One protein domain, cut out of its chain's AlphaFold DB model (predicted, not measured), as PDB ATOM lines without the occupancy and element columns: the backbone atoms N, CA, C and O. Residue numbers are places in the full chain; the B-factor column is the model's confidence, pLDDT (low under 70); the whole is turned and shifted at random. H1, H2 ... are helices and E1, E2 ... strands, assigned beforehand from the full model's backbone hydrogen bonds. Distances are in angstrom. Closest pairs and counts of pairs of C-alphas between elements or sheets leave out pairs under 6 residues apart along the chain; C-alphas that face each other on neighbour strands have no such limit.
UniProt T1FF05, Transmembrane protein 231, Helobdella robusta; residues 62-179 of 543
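Overview. This is residues 62 to 179 of the 543 residues of the protein "Transmembrane protein 231" of Helobdella robusta (UniProt T1FF05). A long, twisted sheet of four strands, E2, E1, E5 and E6, has a separate two-strand hairpin, E3 and E4, loosely over one face, and the last stretch, residues 163 to 179, folds back over that face too. The short helix H1 sits by the E2 edge, and residues 110 to 115, in the link between E3 and E4, stick out. The printed part has 118 residues, with one named helix and six named strands in the order E1, E2, H1, E3, E4, E5, E6; the class is mostly strand. The four-strand sheet runs E2, E1, E5, E6, and both sheets are antiparallel. The whole is elongated, spanning 51 by 30 by 19 A, and only just loose, close to compact, with a radius of gyration of the C-alphas of 16.4 A.

Along the chain. Find C-alpha 62 at (33.235, -18.009, -12.648); from there E1, residues 62 to 74, runs 32.9 A and bends by 67 degrees at residue 65. Go on to E2, residues 80 to 84, and then to H1, residues 87 to 92. E3, residues 101 to 107, starts with C-alpha 101 at (22.114, -11.792, -32.552), and E4 is residues 119 to 125; each is 19.6 A long. E5, residues 134 to 146, runs 35.4 A. E6, residues 153 to 162, runs 28.9 A and ends with C-alpha 162 at (11.482, -12.027, -17.557).

Arrangement. Begin at the inner strands E1 and E5, antiparallel at 165 degrees, where N 69 and O 140 are 3.0 A apart, within hydrogen-bond range. Beside E1 is the edge strand E2, its hairpin partner, with N 72 and O 81 at 2.8 A. Beside E5 is the other edge strand, E6, also a hairpin, with N 141 and O 158 at 2.9 A. H1 is on this sheet but only grazes it, with residues 89 to 91; the closest C-alphas of E2 and H1 are those of Ser 84 and Asn 90, 6.2 A apart. In H1 every O i to N i+4 pair is within hydrogen-bond range. E3 and E4 are an antiparallel hairpin, with N 103 and O 123 at 2.8 A. The closest C-alphas of E1 and E3 are those of His 66 and Thr 104, 7.8 A apart, and those of E1 and E4 are Phe 64 and Leu 120, also 7.8 A. E4 and E5 are apart.

Size, cuts and confidence. The two C-alphas farthest apart are those of Ala 131 and Asn 149, 53.1 A. The printed part has no cut, and the link from E3 to E4, 11 residues, is long. The mean pLDDT of the printed part is 73.2; look for values under 70 at residues 75 to 78, 107 to 119, 130 to 131 and 162 to 179.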
ATOM      1  N   ILE A  62      34.413 -17.784 -11.809       77.31
ATOM      2  CA  ILE A  62      33.235 -18.009 -12.648       77.31
ATOM      3  C   ILE A  62      33.592 -17.613 -14.077       77.31
ATOM      4  O   ILE A  62      34.057 -16.499 -14.313       77.31
ATOM      5  N   THR A  63      33.376 -18.532 -15.016       81.81
ATOM      6  CA  THR A  63      33.605 -18.306 -16.450       81.81
ATOM      7  C   THR A  63      32.350 -18.662 -17.231       81.81
ATOM      8  O   THR A  63      31.726 -19.703 -16.986       81.81
ATOM      9  N   PHE A  64      31.940 -17.801 -18.162       81.25
ATOM     10  CA  PHE A  64      30.790 -18.098 -19.005       81.25
ATOM     11  C   PHE A  64      31.203 -19.044 -20.136       81.25
ATOM     12  O   PHE A  64      32.144 -18.783 -20.876       81.25
ATOM     13  N   LYS A  65      30.480 -20.156 -20.324       83.00
ATOM     14  CA  LYS A  65      30.833 -21.141 -21.364       83.00
ATOM     15  C   LYS A  65      30.466 -20.692 -22.780       83.00
ATOM     16  O   LYS A  65      30.644 -21.465 -23.718       83.00
ATOM     17  N   HIS A  66      29.871 -19.509 -22.931       86.50
ATOM     18  CA  HIS A  66      29.239 -19.055 -24.174       86.50
ATOM     19  C   HIS A  66      28.189 -20.036 -24.710       86.50
ATOM     20  O   HIS A  66      27.919 -20.102 -25.907       86.50
ATOM     21  N   GLN A  67      27.581 -20.797 -23.801       87.56
ATOM     22  CA  GLN A  67      26.518 -21.746 -24.084       87.56
ATOM     23  C   GLN A  67      25.232 -21.211 -23.464       87.56
ATOM     24  O   GLN A  67      25.204 -20.849 -22.285       87.56
ATOM     25  N   MET A  68      24.169 -21.159 -24.260       87.81
ATOM     26  CA  MET A  68      22.847 -20.731 -23.814       87.81
ATOM     27  C   MET A  68      21.703 -21.408 -24.573       87.81
ATOM     28  O   MET A  68      21.864 -21.884 -25.705       87.81
ATOM     29  N   ILE A  69      20.546 -21.446 -23.917       89.25
ATOM     30  CA  ILE A  69      19.250 -21.850 -24.467       89.25
ATOM     31  C   ILE A  69      18.262 -20.738 -24.137       89.25
ATOM     32  O   ILE A  69      18.225 -20.289 -22.998       89.25
ATOM     33  N   MET A  70      17.457 -20.321 -25.105       87.81
ATOM     34  CA  MET A  70      16.412 -19.327 -24.913       87.81
ATOM     35  C   MET A  70      15.072 -19.806 -25.456       87.81
ATOM     36  O   MET A  70      14.995 -20.498 -26.475       87.81
ATOM     37  N   GLU A  71      14.021 -19.374 -24.776       87.12
ATOM     38  CA  GLU A  71      12.631 -19.597 -25.134       87.12
ATOM     39  C   GLU A  71      11.860 -18.290 -24.920       87.12
ATOM     40  O   GLU A  71      11.979 -17.653 -23.876       87.12
ATOM     41  N   ALA A  72      11.075 -17.876 -25.911       82.06
ATOM     42  CA  ALA A  72      10.208 -16.708 -25.828       82.06
ATOM     43  C   ALA A  72       8.776 -17.101 -26.199       82.06
ATOM     44  O   ALA A  72       8.526 -17.565 -27.310       82.06
ATOM     45  N   THR A  73       7.826 -16.906 -25.291       79.12
ATOM     46  CA  THR A  73       6.407 -17.206 -25.528       79.12
ATOM     47  C   THR A  73       5.718 -16.001 -26.163       79.12
ATOM     48  O   THR A  73       5.811 -14.885 -25.645       79.12
ATOM     49  N   LEU A  74       5.009 -16.221 -27.272       78.50
ATOM     50  CA  LEU A  74       4.256 -15.193 -27.989       78.50
ATOM     51  C   LEU A  74       2.802 -15.121 -27.503       78.50
ATOM     52  O   LEU A  74       2.177 -16.135 -27.179       78.50
ATOM     53  N   LYS A  75       2.248 -13.906 -27.502       66.31
ATOM     54  CA  LYS A  75       0.909 -13.606 -26.974       66.31
ATOM     55  C   LYS A  75      -0.235 -14.278 -27.745       66.31
ATOM     56  O   LYS A  75      -1.089 -14.925 -27.138       66.31
ATOM     57  N   ASP A  76      -0.250 -14.131 -29.069       60.28
ATOM     58  CA  ASP A  76      -1.492 -14.283 -29.843       60.28
ATOM     59  C   ASP A  76      -1.865 -15.729 -30.197       60.28
ATOM     60  O   ASP A  76      -3.007 -15.981 -30.558       60.28
ATOM     61  N   ASP A  77      -0.973 -16.701 -29.987       58.47
ATOM     62  CA  ASP A  77      -1.241 -18.111 -30.326       58.47
ATOM     63  C   ASP A  77      -0.721 -19.125 -29.290       58.47
ATOM     64  O   ASP A  77      -0.868 -20.329 -29.484       58.47
ATOM     65  N   GLY A  78      -0.054 -18.689 -28.211       59.28
ATOM     66  CA  GLY A  78       0.695 -19.612 -27.336       59.28
ATOM     67  C   GLY A  78       1.882 -20.294 -28.035       59.28
ATOM     68  O   GLY A  78       2.540 -21.150 -27.454       59.28
ATOM     69  N   LYS A  79       2.178 -19.900 -29.281       73.25
ATOM     70  CA  LYS A  79       3.397 -20.279 -29.993       73.25
ATOM     71  C   LYS A  79       4.601 -19.747 -29.230       73.25
ATOM     72  O   LYS A  79       4.599 -18.610 -28.766       73.25
ATOM     73  N   TYR A  80       5.639 -20.560 -29.147       80.31
ATOM     74  CA  TYR A  80       6.920 -20.161 -28.594       80.31
ATOM     75  C   TYR A  80       7.962 -20.078 -29.703       80.31
ATOM     76  O   TYR A  80       7.858 -20.719 -30.751       80.31
ATOM     77  N   VAL A  81       8.964 -19.254 -29.457       87.12
ATOM     78  CA  VAL A  81      10.168 -19.126 -30.257       87.12
ATOM     79  C   VAL A  81      11.314 -19.699 -29.446       87.12
ATOM     80  O   VAL A  81      11.450 -19.411 -28.261       87.12
ATOM     81  N   TYR A  82      12.146 -20.499 -30.097       88.56
ATOM     82  CA  TYR A  82      13.252 -21.201 -29.474       88.56
ATOM     83  C   TYR A  82      14.560 -20.880 -30.182       88.56
ATOM     84  O   TYR A  82      14.613 -20.775 -31.410       88.56
ATOM     85  N   TRP A  83      15.640 -20.793 -29.414       91.56
ATOM     86  CA  TRP A  83      16.986 -20.854 -29.963       91.56
ATOM     87  C   TRP A  83      17.982 -21.367 -28.936       91.56
ATOM     88  O   TRP A  83      17.863 -21.132 -27.737       91.56
ATOM     89  N   SER A  84      19.011 -22.055 -29.408       89.88
ATOM     90  CA  SER A  84      20.124 -22.475 -28.577       89.88
ATOM     91  C   SER A  84      21.448 -22.351 -29.316       89.88
ATOM     92  O   SER A  84      21.535 -22.469 -30.535       89.88
ATOM     93  N   THR A  85      22.520 -22.193 -28.549       88.31
ATOM     94  CA  THR A  85      23.894 -22.431 -29.022       88.31
ATOM     95  C   THR A  85      24.153 -23.896 -29.407       88.31
ATOM     96  O   THR A  85      25.075 -24.174 -30.169       88.31
ATOM     97  N   TYR A  86      23.334 -24.842 -28.928       88.06
ATOM     98  CA  TYR A  86      23.436 -26.257 -29.276       88.06
ATOM     99  C   TYR A  86      22.690 -26.560 -30.579       88.06
ATOM    100  O   TYR A  86      21.458 -26.574 -30.626       88.06
ATOM    101  N   GLU A  87      23.438 -26.902 -31.627       86.12
ATOM    102  CA  GLU A  87      22.883 -27.220 -32.949       86.12
ATOM    103  C   GLU A  87      21.843 -28.351 -32.900       86.12
ATOM    104  O   GLU A  87      20.777 -28.243 -33.502       86.12
ATOM    105  N   LYS A  88      22.097 -29.402 -32.108       84.94
ATOM    106  CA  LYS A  88      21.164 -30.528 -31.940       84.94
ATOM    107  C   LYS A  88      19.789 -30.077 -31.443       84.94
ATOM    108  O   LYS A  88      18.777 -30.565 -31.939       84.94
ATOM    109  N   CYS A  89      19.741 -29.134 -30.503       82.38
ATOM    110  CA  CYS A  89      18.480 -28.598 -30.002       82.38
ATOM    111  C   CYS A  89      17.765 -27.776 -31.082       82.38
ATOM    112  O   CYS A  89      16.562 -27.930 -31.273       82.38
ATOM    113  N   ASN A  90      18.502 -26.974 -31.853       87.88
ATOM    114  CA  ASN A  90      17.926 -26.199 -32.957       87.88
ATOM    115  C   ASN A  90      17.307 -27.091 -34.044       87.88
ATOM    116  O   ASN A  90      16.296 -26.721 -34.636       87.88
ATOM    117  N   VAL A  91      17.884 -28.272 -34.289       83.19
ATOM    118  CA  VAL A  91      17.315 -29.268 -35.210       83.19
ATOM    119  C   VAL A  91      16.009 -29.848 -34.663       83.19
ATOM    120  O   VAL A  91      15.047 -29.982 -35.419       83.19
ATOM    121  N   LEU A  92      15.946 -30.158 -33.363       86.50
ATOM    122  CA  LEU A  92      14.733 -30.683 -32.719       86.50
ATOM    123  C   LEU A  92      13.582 -29.668 -32.742       86.50
ATOM    124  O   LEU A  92      12.446 -30.030 -33.032       86.50
ATOM    125  N   PHE A  93      13.882 -28.390 -32.502       84.25
ATOM    126  CA  PHE A  93      12.896 -27.305 -32.451       84.25
ATOM    127  C   PHE A  93      12.827 -26.487 -33.746       84.25
ATOM    128  O   PHE A  93      12.458 -25.315 -33.725       84.25
ATOM    129  N   ARG A  94      13.149 -27.092 -34.897       83.19
ATOM    130  CA  ARG A  94      13.257 -26.397 -36.193       83.19
ATOM    131  C   ARG A  94      12.018 -25.575 -36.569       83.19
ATOM    132  O   ARG A  94      12.159 -24.520 -37.176       83.19
ATOM    133  N   ASN A  95      10.828 -26.035 -36.187       83.88
ATOM    134  CA  ASN A  95       9.559 -25.349 -36.462       83.88
ATOM    135  C   ASN A  95       9.361 -24.064 -35.636       83.88
ATOM    136  O   ASN A  95       8.540 -23.230 -36.003       83.88
ATOM    137  N   TYR A  96      10.114 -23.906 -34.547       84.94
ATOM    138  CA  TYR A  96      10.041 -22.787 -33.603       84.94
ATOM    139  C   TYR A  96      11.333 -21.952 -33.596       84.94
ATOM    140  O   TYR A  96      11.475 -21.024 -32.802       84.94
ATOM    141  N   LEU A  97      12.292 -22.279 -34.467       86.56
ATOM    142  CA  LEU A  97      13.627 -21.694 -34.471       86.56
ATOM    143  C   LEU A  97      13.617 -20.250 -34.996       86.56
ATOM    144  O   LEU A  97      13.269 -20.007 -36.153       86.56
ATOM    145  N   ARG A  98      14.101 -19.297 -34.191       85.44
ATOM    146  CA  ARG A  98      14.476 -17.940 -34.647       85.44
ATOM    147  C   ARG A  98      15.884 -17.631 -34.178       85.44
ATOM    148  O   ARG A  98      16.160 -17.709 -32.992       85.44
ATOM    149  N   ILE A  99      16.770 -17.253 -35.089       86.50
ATOM    150  CA  ILE A  99      18.174 -17.009 -34.752       86.50
ATOM    151  C   ILE A  99      18.335 -15.557 -34.264       86.50
ATOM    152  O   ILE A  99      18.118 -14.641 -35.059       86.50
ATOM    153  N   PRO A 100      18.705 -15.316 -32.992       87.44
ATOM    154  CA  PRO A 100      19.009 -13.990 -32.482       87.44
ATOM    155  C   PRO A 100      20.444 -13.572 -32.827       87.44
ATOM    156  O   PRO A 100      21.304 -14.393 -33.149       87.44
ATOM    157  N   THR A 101      20.734 -12.283 -32.656       85.75
ATOM    158  CA  THR A 101      22.114 -11.792 -32.552       85.75
ATOM    159  C   THR A 101      22.461 -11.606 -31.079       85.75
ATOM    160  O   THR A 101      21.799 -10.847 -30.376       85.75
ATOM    161  N   ALA A 102      23.476 -12.321 -30.595       84.62
ATOM    162  CA  ALA A 102      23.900 -12.268 -29.201       84.62
ATOM    163  C   ALA A 102      25.339 -11.759 -29.080       84.62
ATOM    164  O   ALA A 102      26.223 -12.189 -29.820       84.62
ATOM    165  N   LYS A 103      25.572 -10.839 -28.144       83.38
ATOM    166  CA  LYS A 103      26.889 -10.296 -27.806       83.38
ATOM    167  C   LYS A 103      27.124 -10.464 -26.314       83.38
ATOM    168  O   LYS A 103      26.274 -10.082 -25.514       83.38
ATOM    169  N   THR A 104      28.276 -11.010 -25.954       81.50
ATOM    170  CA  THR A 104      28.674 -11.260 -24.565       81.50
ATOM    171  C   THR A 104      29.960 -10.512 -24.266       81.50
ATOM    172  O   THR A 104      30.882 -10.550 -25.081       81.50
ATOM    173  N   MET A 105      30.033  -9.871 -23.108       73.81
ATOM    174  CA  MET A 105      31.235  -9.225 -22.599       73.81
ATOM    175  C   MET A 105      31.385  -9.583 -21.123       73.81
ATOM    176  O   MET A 105      30.453  -9.387 -20.346       73.81
ATOM    177  N   GLU A 106      32.540 -10.125 -20.748       70.31
ATOM    178  CA  GLU A 106      32.921 -10.256 -19.344       70.31
ATOM    179  C   GLU A 106      33.531  -8.917 -18.906       70.31
ATOM    180  O   GLU A 106      34.431  -8.387 -19.559       70.31
ATOM    181  N   LEU A 107      32.960  -8.321 -17.866       64.94
ATOM    182  CA  LEU A 107      33.406  -7.068 -17.269       64.94
ATOM    183  C   LEU A 107      34.438  -7.392 -16.194       64.94
ATOM    184  O   LEU A 107      34.200  -8.287 -15.394       64.94
ATOM    185  N   THR A 108      35.536  -6.645 -16.146       60.09
ATOM    186  CA  THR A 108      36.515  -6.668 -15.050       60.09
ATOM    187  C   THR A 108      36.542  -5.289 -14.408       60.09
ATOM    188  O   THR A 108      36.654  -4.301 -15.131       60.09
ATOM    189  N   ALA A 109      36.463  -5.189 -13.079       50.03
ATOM    190  CA  ALA A 109      36.332  -3.894 -12.404       50.03
ATOM    191  C   ALA A 109      37.519  -2.929 -12.582       50.03
ATOM    192  O   ALA A 109      37.340  -1.736 -12.363       50.03
ATOM    193  N   ASN A 110      38.696  -3.405 -13.010       50.69
ATOM    194  CA  ASN A 110      39.921  -2.595 -13.012       50.69
ATOM    195  C   ASN A 110      40.716  -2.570 -14.333       50.69
ATOM    196  O   ASN A 110      41.862  -2.137 -14.305       50.69
ATOM    197  N   ASP A 111      40.195  -3.050 -15.470       46.56
ATOM    198  CA  ASP A 111      40.974  -3.231 -16.726       46.56
ATOM    199  C   ASP A 111      42.290  -4.046 -16.562       46.56
ATOM    200  O   ASP A 111      43.067  -4.210 -17.504       46.56
ATOM    201  N   VAL A 112      42.537  -4.621 -15.378       44.94
ATOM    202  CA  VAL A 112      43.642  -5.532 -15.102       44.94
ATOM    203  C   VAL A 112      43.168  -6.938 -15.435       44.94
ATOM    204  O   VAL A 112      42.338  -7.529 -14.739       44.94
ATOM    205  N   ILE A 113      43.725  -7.481 -16.515       43.12
ATOM    206  CA  ILE A 113      43.593  -8.887 -16.890       43.12
ATOM    207  C   ILE A 113      44.056  -9.735 -15.696       43.12
ATOM    208  O   ILE A 113      45.248  -9.794 -15.406       43.12
ATOM    209  N   GLY A 114      43.117 -10.383 -15.003       44.25
ATOM    210  CA  GLY A 114      43.421 -11.349 -13.942       44.25
ATOM    211  C   GLY A 114      42.766 -11.104 -12.581       44.25
ATOM    212  O   GLY A 114      42.814 -12.009 -11.751       44.25
ATOM    213  N   GLU A 115      42.112  -9.962 -12.341       43.78
ATOM    214  CA  GLU A 115      41.369  -9.727 -11.092       43.78
ATOM    215  C   GLU A 115      39.854  -9.865 -11.304       43.78
ATOM    216  O   GLU A 115      39.200  -9.083 -11.989       43.78
ATOM    217  N   SER A 116      39.307 -10.932 -10.720       46.66
ATOM    218  CA  SER A 116      37.995 -11.515 -11.008       46.66
ATOM    219  C   SER A 116      36.809 -10.756 -10.409       46.66
ATOM    220  O   SER A 116      36.041 -11.304  -9.624       46.66
ATOM    221  N   GLU A 117      36.615  -9.483 -10.721       52.34
ATOM    222  CA  GLU A 117      35.291  -8.861 -10.546       52.34
ATOM    223  C   GLU A 117      34.474  -9.049 -11.824       52.34
ATOM    224  O   GLU A 117      34.252  -8.109 -12.577       52.34
ATOM    225  N   ASN A 118      34.094 -10.306 -12.083       58.12
ATOM    226  CA  ASN A 118      33.500 -10.746 -13.342       58.12
ATOM    227  C   ASN A 118      31.989 -10.475 -13.367       58.12
ATOM    228  O   ASN A 118      31.188 -11.315 -12.953       58.12
ATOM    229  N   GLY A 119      31.589  -9.312 -13.876       61.56
ATOM    230  CA  GLY A 119      30.215  -9.102 -14.340       61.56
ATOM    231  C   GLY A 119      30.025  -9.742 -15.719       61.56
ATOM    232  O   GLY A 119      30.916  -9.661 -16.556       61.56
ATOM    233  N   LEU A 120      28.881 -10.368 -15.999       72.69
ATOM    234  CA  LEU A 120      28.547 -10.828 -17.354       72.69
ATOM    235  C   LEU A 120      27.545  -9.859 -17.978       72.69
ATOM    236  O   LEU A 120      26.401  -9.781 -17.536       72.69
ATOM    237  N   GLN A 121      27.948  -9.165 -19.040       75.56
ATOM    238  CA  GLN A 121      27.026  -8.398 -19.867       75.56
ATOM    239  C   GLN A 121      26.617  -9.226 -21.088       75.56
ATOM    240  O   GLN A 121      27.439  -9.553 -21.946       75.56
ATOM    241  N   LEU A 122      25.325  -9.541 -21.185       78.81
ATOM    242  CA  LEU A 122      24.731 -10.293 -22.288       78.81
ATOM    243  C   LEU A 122      23.673  -9.437 -22.988       78.81
ATOM    244  O   LEU A 122      22.656  -9.090 -22.399       78.81
ATOM    245  N   ASN A 123      23.902  -9.138 -24.265       80.44
ATOM    246  CA  ASN A 123      22.956  -8.425 -25.115       80.44
ATOM    247  C   ASN A 123      22.418  -9.386 -26.177       80.44
ATOM    248  O   ASN A 123      23.186  -9.861 -27.015       80.44
ATOM    249  N   ILE A 124      21.113  -9.653 -26.160       80.31
ATOM    250  CA  ILE A 124      20.430 -10.511 -27.137       80.31
ATOM    251  C   ILE A 124      19.418  -9.667 -27.897       80.31
ATOM    252  O   ILE A 124      18.582  -9.001 -27.296       80.31
ATOM    253  N   ASN A 125      19.478  -9.728 -29.222       83.00
ATOM    254  CA  ASN A 125      18.500  -9.122 -30.109       83.00
ATOM    255  C   ASN A 125      17.798 -10.229 -30.910       83.00
ATOM    256  O   ASN A 125      18.408 -10.868 -31.774       83.00
ATOM    257  N   LEU A 126      16.535 -10.477 -30.560       83.25
ATOM    258  CA  LEU A 126      15.681 -11.511 -31.138       83.25
ATOM    259  C   LEU A 126      14.797 -10.897 -32.238       83.25
ATOM    260  O   LEU A 126      13.998 -10.014 -31.934       83.25
ATOM    261  N   PRO A 127      14.886 -11.355 -33.500       81.44
ATOM    262  CA  PRO A 127      14.056 -10.818 -34.575       81.44
ATOM    263  C   PRO A 127      12.595 -11.287 -34.468       81.44
ATOM    264  O   PRO A 127      12.292 -12.465 -34.691       81.44
ATOM    265  N   LEU A 128      11.694 -10.341 -34.199       77.38
ATOM    266  CA  LEU A 128      10.236 -10.512 -34.157       77.38
ATOM    267  C   LEU A 128       9.577  -9.887 -35.399       77.38
ATOM    268  O   LEU A 128      10.112  -8.942 -35.980       77.38
ATOM    269  N   ALA A 129       8.431 -10.416 -35.828       75.50
ATOM    270  CA  ALA A 129       7.594  -9.767 -36.841       75.50
ATOM    271  C   ALA A 129       6.811  -8.582 -36.236       75.50
ATOM    272  O   ALA A 129       6.579  -8.544 -35.033       75.50
ATOM    273  N   GLU A 130       6.356  -7.633 -37.064       66.75
ATOM    274  CA  GLU A 130       5.706  -6.387 -36.601       66.75
ATOM    275  C   GLU A 130       4.457  -6.601 -35.724       66.75
ATOM    276  O   GLU A 130       4.151  -5.764 -34.880       66.75
ATOM    277  N   ALA A 131       3.757  -7.726 -35.899       69.19
ATOM    278  CA  ALA A 131       2.580  -8.096 -35.112       69.19
ATOM    279  C   ALA A 131       2.894  -9.019 -33.916       69.19
ATOM    280  O   ALA A 131       2.018  -9.274 -33.095       69.19
ATOM    281  N   GLU A 132       4.117  -9.550 -33.807       73.12
ATOM    282  CA  GLU A 132       4.488 -10.486 -32.743       73.12
ATOM    283  C   GLU A 132       4.861  -9.726 -31.463       73.12
ATOM    284  O   GLU A 132       5.710  -8.837 -31.465       73.12
ATOM    285  N   THR A 133       4.254 -10.116 -30.340       70.62
ATOM    286  CA  THR A 133       4.583  -9.583 -29.011       70.62
ATOM    287  C   THR A 133       5.018 -10.707 -28.076       70.62
ATOM    288  O   THR A 133       4.411 -11.782 -28.053       70.62
ATOM    289  N   VAL A 134       6.090 -10.464 -27.314       72.88
ATOM    290  CA  VAL A 134       6.648 -11.420 -26.344       72.88
ATOM    291  C   VAL A 134       5.981 -11.218 -24.988       72.88
ATOM    292  O   VAL A 134       5.917 -10.098 -24.485       72.88
ATOM    293  N   PHE A 135       5.497 -12.314 -24.410       70.06
ATOM    294  CA  PHE A 135       4.831 -12.344 -23.107       70.06
ATOM    295  C   PHE A 135       5.751 -12.837 -21.985       70.06
ATOM    296  O   PHE A 135       5.747 -12.290 -20.889       70.06
ATOM    297  N   ASP A 136       6.541 -13.869 -22.265       72.94
ATOM    298  CA  ASP A 136       7.443 -14.505 -21.305       72.94
ATOM    299  C   ASP A 136       8.746 -14.834 -22.024       72.94
ATOM    300  O   ASP A 136       8.727 -15.342 -23.149       72.94
ATOM    301  N   PHE A 137       9.870 -14.515 -21.395       77.12
ATOM    302  CA  PHE A 137      11.201 -14.761 -21.921       77.12
ATOM    303  C   PHE A 137      12.017 -15.529 -20.891       77.12
ATOM    304  O   PHE A 137      12.239 -15.052 -19.779       77.12
ATOM    305  N   LYS A 138      12.509 -16.700 -21.286       80.94
ATOM    306  CA  LYS A 138      13.347 -17.572 -20.469       80.94
ATOM    307  C   LYS A 138      14.689 -17.767 -21.133       80.94
ATOM    308  O   LYS A 138      14.777 -18.015 -22.337       80.94
ATOM    309  N   ILE A 139      15.740 -17.723 -20.330       83.56
ATOM    310  CA  ILE A 139      17.085 -18.040 -20.781       83.56
ATOM    311  C   ILE A 139      17.823 -18.875 -19.741       83.56
ATOM    312  O   ILE A 139      17.788 -18.603 -18.542       83.56
ATOM    313  N   LEU A 140      18.496 -19.909 -20.236       84.38
ATOM    314  CA  LEU A 140      19.444 -20.726 -19.499       84.38
ATOM    315  C   LEU A 140      20.851 -20.362 -19.963       84.38
ATOM    316  O   LEU A 140      21.167 -20.522 -21.144       84.38
ATOM    317  N   LEU A 141      21.694 -19.902 -19.042       83.38
ATOM    318  CA  LEU A 141      23.108 -19.619 -19.293       83.38
ATOM    319  C   LEU A 141      23.965 -20.674 -18.607       83.38
ATOM    320  O   LEU A 141      23.799 -20.931 -17.419       83.38
ATOM    321  N   PHE A 142      24.897 -21.275 -19.339       83.06
ATOM    322  CA  PHE A 142      25.791 -22.284 -18.782       83.06
ATOM    323  C   PHE A 142      27.122 -21.642 -18.384       83.06
ATOM    324  O   PHE A 142      27.793 -21.007 -19.203       83.06
ATOM    325  N   ILE A 143      27.514 -21.837 -17.131       80.94
ATOM    326  CA  ILE A 143      28.745 -21.304 -16.545       80.94
ATOM    327  C   ILE A 143      29.612 -22.448 -16.020       80.94
ATOM    328  O   ILE A 143      29.108 -23.515 -15.677       80.94
ATOM    329  N   ASN A 144      30.915 -22.228 -15.940       81.44
ATOM    330  CA  ASN A 144      31.804 -23.051 -15.133       81.44
ATOM    331  C   ASN A 144      32.120 -22.288 -13.849       81.44
ATOM    332  O   ASN A 144      32.449 -21.101 -13.893       81.44
ATOM    333  N   TYR A 145      32.030 -22.979 -12.722       80.12
ATOM    334  CA  TYR A 145      32.304 -22.442 -11.400       80.12
ATOM    335  C   TYR A 145      33.414 -23.259 -10.759       80.12
ATOM    336  O   TYR A 145      33.296 -24.479 -10.645       80.12
ATOM    337  N   ARG A 146      34.479 -22.591 -10.324       80.50
ATOM    338  CA  ARG A 146      35.645 -23.229  -9.721       80.50
ATOM    339  C   ARG A 146      36.037 -22.551  -8.415       80.50
ATOM    340  O   ARG A 146      36.139 -21.327  -8.367       80.50
ATOM    341  N   LEU A 147      36.318 -23.347  -7.390       78.56
ATOM    342  CA  LEU A 147      37.021 -22.893  -6.188       78.56
ATOM    343  C   LEU A 147      38.543 -23.005  -6.413       78.56
ATOM    344  O   LEU A 147      39.017 -23.870  -7.152       78.56
ATOM    345  N   GLN A 148      39.316 -22.080  -5.852       78.06
ATOM    346  CA  GLN A 148      40.778 -22.001  -5.964       78.06
ATOM    347  C   GLN A 148      41.477 -22.843  -4.880       78.06
ATOM    348  O   GLN A 148      42.448 -23.531  -5.188       78.06
ATOM    349  N   ASN A 149      40.975 -22.827  -3.640       74.00
ATOM    350  CA  ASN A 149      41.558 -23.515  -2.483       74.00
ATOM    351  C   ASN A 149      41.094 -24.972  -2.381       74.00
ATOM    352  O   ASN A 149      41.833 -25.830  -1.899       74.00
ATOM    353  N   VAL A 150      39.877 -25.259  -2.844       71.19
ATOM    354  CA  VAL A 150      39.317 -26.613  -2.925       71.19
ATOM    355  C   VAL A 150      39.266 -27.020  -4.399       71.19
ATOM    356  O   VAL A 150      38.806 -26.214  -5.207       71.19
ATOM    357  N   PRO A 151      39.691 -28.240  -4.788       70.88
ATOM    358  CA  PRO A 151      39.595 -28.732  -6.166       70.88
ATOM    359  C   PRO A 151      38.137 -29.065  -6.531       70.88
ATOM    360  O   PRO A 151      37.772 -30.207  -6.791       70.88
ATOM    361  N   TYR A 152      37.278 -28.051  -6.502       74.19
ATOM    362  CA  TYR A 152      35.866 -28.144  -6.825       74.19
ATOM    363  C   TYR A 152      35.604 -27.364  -8.108       74.19
ATOM    364  O   TYR A 152      35.795 -26.148  -8.157       74.19
ATOM    365  N   GLU A 153      35.156 -28.072  -9.139       76.12
ATOM    366  CA  GLU A 153      34.761 -27.510 -10.426       76.12
ATOM    367  C   GLU A 153      33.363 -28.015 -10.762       76.12
ATOM    368  O   GLU A 153      33.182 -29.204 -10.987       76.12
ATOM    369  N   MET A 154      32.373 -27.128 -10.827       74.62
ATOM    370  CA  MET A 154      31.009 -27.485 -11.208       74.62
ATOM    371  C   MET A 154      30.577 -26.766 -12.479       74.62
ATOM    372  O   MET A 154      30.981 -25.630 -12.750       74.62
ATOM    373  N   MET A 155      29.691 -27.410 -13.236       72.44
ATOM    374  CA  MET A 155      28.965 -26.730 -14.297       72.44
ATOM    375  C   MET A 155      27.700 -26.122 -13.693       72.44
ATOM    376  O   MET A 155      26.835 -26.827 -13.178       72.44
ATOM    377  N   GLY A 156      27.599 -24.802 -13.746       72.81
ATOM    378  CA  GLY A 156      26.428 -24.068 -13.298       72.81
ATOM    379  C   GLY A 156      25.443 -23.809 -14.433       72.81
ATOM    380  O   GLY A 156      25.844 -23.626 -15.587       72.81
ATOM    381  N   VAL A 157      24.156 -23.737 -14.102       78.38
ATOM    382  CA  VAL A 157      23.116 -23.218 -15.004       78.38
ATOM    383  C   VAL A 157      22.424 -22.034 -14.343       78.38
ATOM    384  O   VAL A 157      21.936 -22.148 -13.225       78.38
ATOM    385  N   LEU A 158      22.365 -20.899 -15.026       75.19
ATOM    386  CA  LEU A 158      21.613 -19.730 -14.586       75.19
ATOM    387  C   LEU A 158      20.277 -19.726 -15.306       75.19
ATOM    388  O   LEU A 158      20.256 -19.668 -16.533       75.19
ATOM    389  N   TYR A 159      19.185 -19.786 -14.553       75.38
ATOM    390  CA  TYR A 159      17.839 -19.614 -15.084       75.38
ATOM    391  C   TYR A 159      17.385 -18.179 -14.848       75.38
ATOM    392  O   TYR A 159      17.246 -17.751 -13.702       75.38
ATOM    393  N   LEU A 160      17.155 -17.448 -15.935       75.50
ATOM    394  CA  LEU A 160      16.603 -16.103 -15.896       75.50
ATOM    395  C   LEU A 160      15.258 -16.116 -16.615       75.50
ATOM    396  O   LEU A 160      15.154 -16.593 -17.746       75.50
ATOM    397  N   GLN A 161      14.245 -15.569 -15.955       72.81
ATOM    398  CA  GLN A 161      12.914 -15.399 -16.510       72.81
ATOM    399  C   GLN A 161      12.518 -13.929 -16.405       72.81
ATOM    400  O   GLN A 161      12.692 -13.309 -15.356       72.81
ATOM    401  N   ALA A 162      11.997 -13.381 -17.495       67.69
ATOM    402  CA  ALA A 162      11.482 -12.027 -17.557       67.69
ATOM    403  C   ALA A 162      10.090 -12.022 -18.186       67.69
ATOM    404  O   ALA A 162       9.875 -12.594 -19.252       67.69
ATOM    405  N   GLU A 163       9.174 -11.311 -17.537       66.38
ATOM    406  CA  GLU A 163       7.798 -11.109 -17.985       66.38
ATOM    407  C   GLU A 163       7.625  -9.619 -18.329       66.38
ATOM    408  O   GLU A 163       7.431  -8.791 -17.429       66.38
ATOM    409  N   PRO A 164       7.774  -9.214 -19.606       59.12
ATOM    410  CA  PRO A 164       7.697  -7.812 -19.985       59.12
ATOM    411  C   PRO A 164       6.312  -7.227 -19.689       59.12
ATOM    412  O   PRO A 164       5.297  -7.703 -20.195       59.12
ATOM    413  N   GLN A 165       6.258  -6.144 -18.909       52.16
ATOM    414  CA  GLN A 165       4.994  -5.456 -18.604       52.16
ATOM    415  C   GLN A 165       4.447  -4.652 -19.794       52.16
ATOM    416  O   GLN A 165       3.249  -4.377 -19.865       52.16
ATOM    417  N   ILE A 166       5.323  -4.274 -20.730       53.50
ATOM    418  CA  ILE A 166       4.982  -3.530 -21.942       53.50
ATOM    419  C   ILE A 166       5.189  -4.462 -23.130       53.50
ATOM    420  O   ILE A 166       6.306  -4.880 -23.418       53.50
ATOM    421  N   MET A 167       4.093  -4.780 -23.814       51.66
ATOM    422  CA  MET A 167       4.083  -5.664 -24.977       51.66
ATOM    423  C   MET A 167       4.335  -4.847 -26.248       51.66
ATOM    424  O   MET A 167       3.395  -4.338 -26.855       51.66
ATOM    425  N   SER A 168       5.602  -4.690 -26.631       55.44
ATOM    426  CA  SER A 168       6.006  -4.075 -27.903       55.44
ATOM    427  C   SER A 168       7.006  -4.964 -28.652       55.44
ATOM    428  O   SER A 168       7.564  -5.901 -28.090       55.44
ATOM    429  N   SER A 169       7.236  -4.687 -29.935       50.25
ATOM    430  CA  SER A 169       8.249  -5.381 -30.745       50.25
ATOM    431  C   SER A 169       9.692  -4.976 -30.396       50.25
ATOM    432  O   SER A 169      10.627  -5.681 -30.763       50.25
ATOM    433  N   ASN A 170       9.877  -3.885 -29.638       54.50
ATOM    434  CA  ASN A 170      11.172  -3.330 -29.231       54.50
ATOM    435  C   ASN A 170      11.298  -3.311 -27.699       54.50
ATOM    436  O   ASN A 170      11.302  -2.249 -27.073       54.50
ATOM    437  N   ILE A 171      11.372  -4.489 -27.081       57.56
ATOM    438  CA  ILE A 171      11.532  -4.622 -25.627       57.56
ATOM    439  C   ILE A 171      13.018  -4.796 -25.294       57.56
ATOM    440  O   ILE A 171      13.651  -5.758 -25.724       57.56
ATOM    441  N   LYS A 172      13.562  -3.896 -24.467       61.75
ATOM    442  CA  LYS A 172      14.877  -4.054 -23.832       61.75
ATOM    443  C   LYS A 172      14.676  -4.534 -22.399       61.75
ATOM    444  O   LYS A 172      14.172  -3.789 -21.565       61.75
ATOM    445  N   VAL A 173      15.067  -5.771 -22.113       58.81
ATOM    446  CA  VAL A 173      15.038  -6.328 -20.755       58.81
ATOM    447  C   VAL A 173      16.429  -6.195 -20.144       58.81
ATOM    448  O   VAL A 173      17.371  -6.826 -20.616       58.81
ATOM    449  N   ASN A 174      16.555  -5.378 -19.097       60.56
ATOM    450  CA  ASN A 174      17.770  -5.297 -18.293       60.56
ATOM    451  C   ASN A 174      17.606  -6.182 -17.057       60.56
ATOM    452  O   ASN A 174      16.687  -5.985 -16.261       60.56
ATOM    453  N   ILE A 175      18.505  -7.147 -16.909       61.09
ATOM    454  CA  ILE A 175      18.567  -8.053 -15.767       61.09
ATOM    455  C   ILE A 175      19.880  -7.781 -15.042       61.09
ATOM    456  O   ILE A 175      20.949  -8.043 -15.589       61.09
ATOM    457  N   ASN A 176      19.781  -7.274 -13.815       62.06
ATOM    458  CA  ASN A 176      20.909  -7.161 -12.899       62.06
ATOM    459  C   ASN A 176      20.716  -8.199 -11.802       62.06
ATOM    460  O   ASN A 176      19.642  -8.282 -11.206       62.06
ATOM    461  N   ALA A 177      21.734  -9.020 -11.564       58.56
ATOM    462  CA  ALA A 177      21.624 -10.108 -10.613       58.56
ATOM    463  C   ALA A 177      22.990 -10.441 -10.006       58.56
ATOM    464  O   ALA A 177      24.015 -10.343 -10.681       58.56
ATOM    465  N   ASN A 178      22.989 -10.845  -8.736       63.09
ATOM    466  CA  ASN A 178      24.196 -11.235  -8.010       63.09
ATOM    467  C   ASN A 178      24.279 -12.757  -7.888       63.09
ATOM    468  O   ASN A 178      23.277 -13.422  -7.619       63.09
ATOM    469  N   PHE A 179      25.484 -13.305  -8.037       65.25
ATOM    470  CA  PHE A 179      25.736 -14.723  -7.801       65.25
ATOM    471  C   PHE A 179      25.809 -15.018  -6.310       65.25
ATOM    472  O   PHE A 179      26.599 -14.408  -5.592       65.25
TER     473      PHE A 179